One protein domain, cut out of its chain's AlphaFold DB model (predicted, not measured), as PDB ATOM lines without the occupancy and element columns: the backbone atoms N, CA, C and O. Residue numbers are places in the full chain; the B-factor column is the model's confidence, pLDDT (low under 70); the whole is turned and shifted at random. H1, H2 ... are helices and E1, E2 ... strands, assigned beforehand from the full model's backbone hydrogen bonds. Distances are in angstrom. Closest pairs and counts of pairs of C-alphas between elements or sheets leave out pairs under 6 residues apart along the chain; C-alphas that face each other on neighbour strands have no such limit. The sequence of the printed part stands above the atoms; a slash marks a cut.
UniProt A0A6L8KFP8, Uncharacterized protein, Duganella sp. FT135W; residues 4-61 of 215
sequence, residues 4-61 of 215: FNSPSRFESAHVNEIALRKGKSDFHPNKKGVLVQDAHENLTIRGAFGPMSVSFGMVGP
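This is residues 4 to 61 of the 215 residues of an uncharacterized protein of Duganella sp. FT135W (UniProt A0A6L8KFP8). A long, narrow hairpin of two strands, E1 and E2, makes an arm along the longest axis, and at its base is a small head made of helix H2, the short H1 and the loop of residues 24 to 40. H2 runs across the line of the arm, and at the far tip residues 48 to 53 stick out free. The printed part has 58 residues, with two named helices and two named strands in the order H1, H2, E1, E2; the sheet, E1 - E2, is antiparallel and the class is mixed, helices and strands. The whole is extended, with a radius of gyration of the C-alphas of 16.1 A, and flat, spanning 48 by 31 by 11 A.

Find C-alpha 41 at (-46.189, 11.786, 45.232); from there E1, residues 41 to 49, runs 25.8 A to C-alpha 49 at (-41.602, -13.552, 46.342), so watch y fall. E2, residues 52 to 60, brings y back over 25.7 A and ends at C-alpha 60, at (-43.357, 11.323, 49.366). Turn then to H2, residues 13 to 23, which begins at C-alpha 13, at (-44.311, 24.595, 64.852), and is 15.2 A long. Just before it is H1, residues 8 to 11, only 4.7 A from first to last C-alpha.

Begin with the hairpin: E1 and E2 are antiparallel neighbours, with 163 degrees between their directions. At its base the C-alphas of Glu 41 and Gly 60 face each other at 5.0 A, and N 41 and O 60 are within hydrogen-bond range at 3.0 A. Toward the tip, look at N 54 and O 47, at 2.9 A. A tight link of two residues joins the strands. In the head, H1 and H2 touch only at the corner by their tight link, and their closest C-alphas are those of Arg 9 and Asn 16, 4.7 A apart. H1 is apart from both E1 and E2, and H2 is apart from E2. In H2 every O i to N i+4 pair is within hydrogen-bond range; H1 is too short for such a pair.

Look at His 14 and Pro 51 for the two C-alphas farthest apart, 48.9 A. The first and last printed C-alphas, those of Phe 4 and Pro 61, are 7.0 A apart. The printed part has no cut, and its one long link, H2 to E1, has 17 residues. The mean pLDDT of the printed part is 73.2, and 20 residues are under 70: residues 4, 39, 41 to 45, 47 to 49 and 52 to 61.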
ATOM      1  N   PHE A   4     -41.607  22.430  52.702       69.06
ATOM      2  CA  PHE A   4     -42.183  21.114  52.969       69.06
ATOM      3  C   PHE A   4     -41.158  19.978  53.044       69.06
ATOM      4  O   PHE A   4     -41.472  18.958  53.655       69.06
ATOM      5  N   ASN A   5     -39.973  20.162  52.456       70.75
ATOM      6  CA  ASN A   5     -38.888  19.179  52.484       70.75
ATOM      7  C   ASN A   5     -37.891  19.425  53.630       70.75
ATOM      8  O   ASN A   5     -37.014  18.600  53.853       70.75
ATOM      9  N   SER A   6     -38.012  20.543  54.351       77.50
ATOM     10  CA  SER A   6     -37.084  20.914  55.419       77.50
ATOM     11  C   SER A   6     -37.277  20.041  56.667       77.50
ATOM     12  O   SER A   6     -38.426  19.880  57.101       77.50
ATOM     13  N   PRO A   7     -36.197  19.520  57.288       77.12
ATOM     14  CA  PRO A   7     -36.293  18.807  58.564       77.12
ATOM     15  C   PRO A   7     -36.912  19.688  59.659       77.12
ATOM     16  O   PRO A   7     -37.736  19.214  60.444       77.12
ATOM     17  N   SER A   8     -36.662  21.001  59.616       79.12
ATOM     18  CA  SER A   8     -37.178  21.957  60.598       79.12
ATOM     19  C   SER A   8     -38.708  22.046  60.631       79.12
ATOM     20  O   SER A   8     -39.278  22.573  61.584       79.12
ATOM     21  N   ARG A   9     -39.409  21.524  59.613       79.00
ATOM     22  CA  ARG A   9     -40.872  21.403  59.629       79.00
ATOM     23  C   ARG A   9     -41.360  20.521  60.783       79.00
ATOM     24  O   ARG A   9     -42.446  20.752  61.306       79.00
ATOM     25  N   PHE A  10     -40.587  19.505  61.156       78.44
ATOM     26  CA  PHE A  10     -40.930  18.599  62.252       78.44
ATOM     27  C   PHE A  10     -40.458  19.126  63.609       78.44
ATOM     28  O   PHE A  10     -41.014  18.750  64.637       78.44
ATOM     29  N   GLU A  11     -39.472  20.020  63.606       80.50
ATOM     30  CA  GLU A  11     -38.812  20.526  64.812       80.50
ATOM     31  C   GLU A  11     -39.400  21.862  65.292       80.50
ATOM     32  O   GLU A  11     -39.370  22.158  66.484       80.50
ATOM     33  N   SER A  12     -39.986  22.660  64.390       81.62
ATOM     34  CA  SER A  12     -40.541  23.982  64.697       81.62
ATOM     35  C   SER A  12     -41.977  24.144  64.198       81.62
ATOM     36  O   SER A  12     -42.261  24.180  62.997       81.62
ATOM     37  N   ALA A  13     -42.903  24.331  65.146       83.94
ATOM     38  CA  ALA A  13     -44.311  24.595  64.852       83.94
ATOM     39  C   ALA A  13     -44.501  25.867  64.007       83.94
ATOM     40  O   ALA A  13     -45.327  25.884  63.093       83.94
ATOM     41  N   HIS A  14     -43.697  26.901  64.269       83.81
ATOM     42  CA  HIS A  14     -43.733  28.160  63.529       83.81
ATOM     43  C   HIS A  14     -43.334  27.977  62.057       83.81
ATOM     44  O   HIS A  14     -44.019  28.449  61.149       83.81
ATOM     45  N   VAL A  15     -42.259  27.227  61.804       80.56
ATOM     46  CA  VAL A  15     -41.778  26.940  60.444       80.56
ATOM     47  C   VAL A  15     -42.805  26.118  59.676       80.56
ATOM     48  O   VAL A  15     -43.093  26.411  58.514       80.56
ATOM     49  N   ASN A  16     -43.408  25.122  60.329       82.44
ATOM     50  CA  ASN A  16     -44.485  24.341  59.733       82.44
ATOM     51  C   ASN A  16     -45.692  25.221  59.368       82.44
ATOM     52  O   ASN A  16     -46.249  25.071  58.282       82.44
ATOM     53  N   GLU A  17     -46.068  26.180  60.215       84.25
ATOM     54  CA  GLU A  17     -47.144  27.128  59.915       84.25
ATOM     55  C   GLU A  17     -46.814  28.009  58.700       84.25
ATOM     56  O   GLU A  17     -47.649  28.160  57.803       84.25
ATOM     57  N   ILE A  18     -45.588  28.534  58.603       81.75
ATOM     58  CA  ILE A  18     -45.138  29.308  57.435       81.75
ATOM     59  C   ILE A  18     -45.170  28.449  56.168       81.75
ATOM     60  O   ILE A  18     -45.645  28.917  55.128       81.75
ATOM     61  N   ALA A  19     -44.684  27.208  56.241       79.25
ATOM     62  CA  ALA A  19     -44.682  26.273  55.121       79.25
ATOM     63  C   ALA A  19     -46.108  26.010  54.622       79.25
ATOM     64  O   ALA A  19     -46.386  26.180  53.433       79.25
ATOM     65  N   LEU A  20     -47.029  25.688  55.537       80.88
ATOM     66  CA  LEU A  20     -48.443  25.477  55.233       80.88
ATOM     67  C   LEU A  20     -49.091  26.738  54.651       80.88
ATOM     68  O   LEU A  20     -49.811  26.653  53.660       80.88
ATOM     69  N   ARG A  21     -48.815  27.918  55.217       83.00
ATOM     70  CA  ARG A  21     -49.356  29.191  54.724       83.00
ATOM     71  C   ARG A  21     -48.909  29.490  53.294       83.00
ATOM     72  O   ARG A  21     -49.753  29.855  52.484       83.00
ATOM     73  N   LYS A  22     -47.619  29.323  52.974       78.06
ATOM     74  CA  LYS A  22     -47.092  29.531  51.610       78.06
ATOM     75  C   LYS A  22     -47.630  28.478  50.632       78.06
ATOM     76  O   LYS A  22     -48.059  28.808  49.533       78.06
ATOM     77  N   GLY A  23     -47.708  27.217  51.061       75.44
ATOM     78  CA  GLY A  23     -48.206  26.113  50.233       75.44
ATOM     79  C   GLY A  23     -49.682  26.209  49.829       75.44
ATOM     80  O   GLY A  23     -50.063  25.579  48.845       75.44
ATOM     81  N   LYS A  24     -50.500  26.988  50.553       80.69
ATOM     82  CA  LYS A  24     -51.929  27.204  50.255       80.69
ATOM     83  C   LYS A  24     -52.189  28.078  49.031       80.69
ATOM     84  O   LYS A  24     -53.261  27.973  48.444       80.69
ATOM     85  N   SER A  25     -51.260  28.966  48.683       76.88
ATOM     86  CA  SER A  25     -51.419  29.914  47.571       76.88
ATOM     87  C   SER A  25     -50.555  29.585  46.357       76.88
ATOM     88  O   SER A  25     -50.792  30.130  45.282       76.88
ATOM     89  N   ASP A  26     -49.570  28.703  46.518       78.12
ATOM     90  CA  ASP A  26     -48.597  28.410  45.473       78.12
ATOM     91  C   ASP A  26     -49.028  27.200  44.644       78.12
ATOM     92  O   ASP A  26     -49.340  26.132  45.175       78.12
ATOM     93  N   PHE A  27     -49.007  27.349  43.319       78.62
ATOM     94  CA  PHE A  27     -49.293  26.259  42.391       78.62
ATOM     95  C   PHE A  27     -48.048  25.425  42.104       78.62
ATOM     96  O   PHE A  27     -46.934  25.935  41.974       78.62
ATOM     97  N   HIS A  28     -48.247  24.119  41.958       74.06
ATOM     98  CA  HIS A  28     -47.185  23.198  41.616       74.06
ATOM     99  C   HIS A  28     -46.684  23.470  40.186       74.06
ATOM    100  O   HIS A  28     -47.485  23.468  39.245       74.06
ATOM    101  N   PRO A  29     -45.362  23.618  39.978       70.06
ATOM    102  CA  PRO A  29     -44.785  24.063  38.709       70.06
ATOM    103  C   PRO A  29     -45.147  23.182  37.507       70.06
ATOM    104  O   PRO A  29     -45.194  23.679  36.385       70.06
ATOM    105  N   ASN A  30     -45.382  21.888  37.744       73.75
ATOM    106  CA  ASN A  30     -45.604  20.891  36.692       73.75
ATOM    107  C   ASN A  30     -46.982  20.202  36.781       73.75
ATOM    108  O   ASN A  30     -47.308  19.374  35.937       73.75
ATOM    109  N   LYS A  31     -47.809  20.520  37.792       75.75
ATOM    110  CA  LYS A  31     -49.149  19.927  37.977       75.75
ATOM    111  C   LYS A  31     -50.180  21.056  37.939       75.75
ATOM    112  O   LYS A  31     -50.461  21.688  38.953       75.75
ATOM    113  N   LYS A  32     -50.700  21.350  36.742       77.69
ATOM    114  CA  LYS A  32     -51.618  22.478  36.517       77.69
ATOM    115  C   LYS A  32     -52.836  22.381  37.444       77.69
ATOM    116  O   LYS A  32     -53.520  21.365  37.453       77.69
ATOM    117  N   GLY A  33     -53.099  23.450  38.195       80.62
ATOM    118  CA  GLY A  33     -54.234  23.538  39.122       80.62
ATOM    119  C   GLY A  33     -54.050  22.805  40.455       80.62
ATOM    120  O   GLY A  33     -54.955  22.848  41.278       80.62
ATOM    121  N   VAL A  34     -52.900  22.167  40.692       80.25
ATOM    122  CA  VAL A  34     -52.591  21.504  41.967       80.25
ATOM    123  C   VAL A  34     -51.772  22.458  42.827       80.25
ATOM    124  O   VAL A  34     -50.764  22.990  42.363       80.25
ATOM    125  N   LEU A  35     -52.194  22.683  44.069       79.75
ATOM    126  CA  LEU A  35     -51.427  23.477  45.027       79.75
ATOM    127  C   LEU A  35     -50.210  22.694  45.519       79.75
ATOM    128  O   LEU A  35     -50.221  21.466  45.591       79.75
ATOM    129  N   VAL A  36     -49.158  23.410  45.895       75.50
ATOM    130  CA  VAL A  36     -47.916  22.821  46.405       75.50
ATOM    131  C   VAL A  36     -48.165  21.948  47.636       75.50
ATOM    132  O   VAL A  36     -47.567  20.879  47.740       75.50
ATOM    133  N   GLN A  37     -49.062  22.363  48.538       73.19
ATOM    134  CA  GLN A  37     -49.412  21.577  49.728       73.19
ATOM    135  C   GLN A  37     -50.061  20.220  49.394       73.19
ATOM    136  O   GLN A  37     -49.901  19.277  50.158       73.19
ATOM    137  N   ASP A  38     -50.749  20.123  48.250       76.25
ATOM    138  CA  ASP A  38     -51.514  18.944  47.825       76.25
ATOM    139  C   ASP A  38     -50.727  18.077  46.827       76.25
ATOM    140  O   ASP A  38     -51.174  17.010  46.404       76.25
ATOM    141  N   ALA A  39     -49.533  18.524  46.427       69.19
ATOM    142  CA  ALA A  39     -48.718  17.903  45.392       69.19
ATOM    143  C   ALA A  39     -47.926  16.678  45.885       69.19
ATOM    144  O   ALA A  39     -46.770  16.488  45.506       69.19
ATOM    145  N   HIS A  40     -48.556  15.823  46.685       72.50
ATOM    146  CA  HIS A  40     -47.977  14.568  47.144       72.50
ATOM    147  C   HIS A  40     -47.617  13.638  45.975       72.50
ATOM    148  O   HIS A  40     -48.268  13.633  44.919       72.50
ATOM    149  N   GLU A  41     -46.569  12.841  46.163       63.62
ATOM    150  CA  GLU A  41     -46.189  11.786  45.232       63.62
ATOM    151  C   GLU A  41     -46.422  10.416  45.848       63.62
ATOM    152  O   GLU A  41     -45.841  10.078  46.873       63.62
ATOM    153  N   ASN A  42     -47.258   9.610  45.197       66.19
ATOM    154  CA  ASN A  42     -47.506   8.239  45.610       66.19
ATOM    155  C   ASN A  42     -46.533   7.318  44.870       66.19
ATOM    156  O   ASN A  42     -46.691   7.078  43.673       66.19
ATOM    157  N   LEU A  43     -45.541   6.785  45.576       61.44
ATOM    158  CA  LEU A  43     -44.690   5.711  45.083       61.44
ATOM    159  C   LEU A  43     -45.293   4.376  45.521       61.44
ATOM    160  O   LEU A  43     -45.474   4.130  46.710       61.44
ATOM    161  N   THR A  44     -45.615   3.507  44.567       66.56
ATOM    162  CA  THR A  44     -46.072   2.144  44.863       66.56
ATOM    163  C   THR A  44     -44.994   1.158  44.445       66.56
ATOM    164  O   THR A  44     -44.761   0.976  43.254       66.56
ATOM    165  N   ILE A  45     -44.360   0.507  45.418       68.88
ATOM    166  CA  ILE A  45     -43.367  -0.544  45.187       68.88
ATOM    167  C   ILE A  45     -44.095  -1.885  45.253       68.88
ATOM    168  O   ILE A  45     -44.749  -2.192  46.253       68.88
ATOM    169  N   ARG A  46     -44.012  -2.681  44.184       71.75
ATOM    170  CA  ARG A  46     -44.601  -4.026  44.121       71.75
ATOM    171  C   ARG A  46     -43.493  -5.052  43.944       71.75
ATOM    172  O   ARG A  46     -42.734  -4.968  42.988       71.75
ATOM    173  N   GLY A  47     -43.430  -6.023  44.847       62.75
ATOM    174  CA  GLY A  47     -42.522  -7.162  44.766       62.75
ATOM    175  C   GLY A  47     -43.295  -8.475  44.817       62.75
ATOM    176  O   GLY A  47     -44.326  -8.571  45.485       62.75
ATOM    177  N   ALA A  48     -42.800  -9.490  44.116       60.59
ATOM    178  CA  ALA A  48     -43.306 -10.853  44.213       60.59
ATOM    179  C   ALA A  48     -42.193 -11.769  44.733       60.59
ATOM    180  O   ALA A  48     -41.092 -11.781  44.185       60.59
ATOM    181  N   PHE A  49     -42.488 -12.537  45.779       62.72
ATOM    182  CA  PHE A  49     -41.602 -13.552  46.342       62.72
ATOM    183  C   PHE A  49     -42.318 -14.906  46.285       62.72
ATOM    184  O   PHE A  49     -43.111 -15.257  47.161       62.72
ATOM    185  N   GLY A  50     -42.078 -15.660  45.209       76.44
ATOM    186  CA  GLY A  50     -42.795 -16.910  44.945       76.44
ATOM    187  C   GLY A  50     -44.295 -16.661  44.698       76.44
ATOM    188  O   GLY A  50     -44.620 -15.818  43.864       76.44
ATOM    189  N   PRO A  51     -45.223 -17.356  45.390       78.44
ATOM    190  CA  PRO A  51     -46.665 -17.124  45.249       78.44
ATOM    191  C   PRO A  51     -47.170 -15.885  46.010       78.44
ATOM    192  O   PRO A  51     -48.350 -15.551  45.914       78.44
ATOM    193  N   MET A  52     -46.316 -15.222  46.799       52.03
ATOM    194  CA  MET A  52     -46.694 -14.072  47.617       52.03
ATOM    195  C   MET A  52     -46.419 -12.766  46.870       52.03
ATOM    196  O   MET A  52     -45.310 -12.545  46.380       52.03
ATOM    197  N   SER A  53     -47.414 -11.881  46.819       69.75
ATOM    198  CA  SER A  53     -47.253 -10.502  46.357       69.75
ATOM    199  C   SER A  53     -47.249  -9.548  47.547       69.75
ATOM    200  O   SER A  53     -48.059  -9.666  48.466       69.75
ATOM    201  N   VAL A  54     -46.318  -8.598  47.536       64.94
ATOM    202  CA  VAL A  54     -46.206  -7.547  48.548       64.94
ATOM    203  C   VAL A  54     -46.250  -6.199  47.841       64.94
ATOM    204  O   VAL A  54     -45.528  -5.970  46.868       64.94
ATOM    205  N   SER A  55     -47.111  -5.300  48.317       68.88
ATOM    206  CA  SER A  55     -47.204  -3.927  47.822       68.88
ATOM    207  C   SER A  55     -47.019  -2.935  48.961       68.88
ATOM    208  O   SER A  55     -47.779  -2.966  49.929       68.88
ATOM    209  N   PHE A  56     -46.067  -2.022  48.810       66.12
ATOM    210  CA  PHE A  56     -45.857  -0.901  49.719       66.12
ATOM    211  C   PHE A  56     -46.231   0.398  49.008       66.12
ATOM    212  O   PHE A  56     -45.770   0.657  47.898       66.12
ATOM    213  N   GLY A  57     -47.082   1.203  49.642       60.62
ATOM    214  CA  GLY A  57     -47.381   2.564  49.211       60.62
ATOM    215  C   GLY A  57     -46.628   3.555  50.088       60.62
ATOM    216  O   GLY A  57     -46.768   3.522  51.307       60.62
ATOM    217  N   MET A  58     -45.841   4.434  49.477       61.09
ATOM    218  CA  MET A  58     -45.168   5.544  50.142       61.09
ATOM    219  C   MET A  58     -45.700   6.853  49.570       61.09
ATOM    220  O   MET A  58     -45.768   7.015  48.354       61.09
ATOM    221  N   VAL A  59     -46.060   7.791  50.444       63.16
ATOM    222  CA  VAL A  59     -46.422   9.153  50.046       63.16
ATOM    223  C   VAL A  59     -45.227  10.052  50.340       63.16
ATOM    224  O   VAL A  59     -44.945  10.365  51.494       63.16
ATOM    225  N   GLY A  60     -44.487  10.406  49.295       56.66
ATOM    226  CA  GLY A  60     -43.357  11.323  49.366       56.66
ATOM    227  C   GLY A  60     -43.804  12.783  49.249       56.66
ATOM    228  O   GLY A  60     -44.865  13.072  48.676       56.66
ATOM    229  N   PRO A  61     -43.012  13.725  49.782       60.97
ATOM    230  CA  PRO A  61     -43.243  15.138  49.531       60.97
ATOM    231  C   PRO A  61     -42.950  15.484  48.052       60.97
ATOM    232  O   PRO A  61     -42.366  14.667  47.334       60.97
TER     233      PRO A  61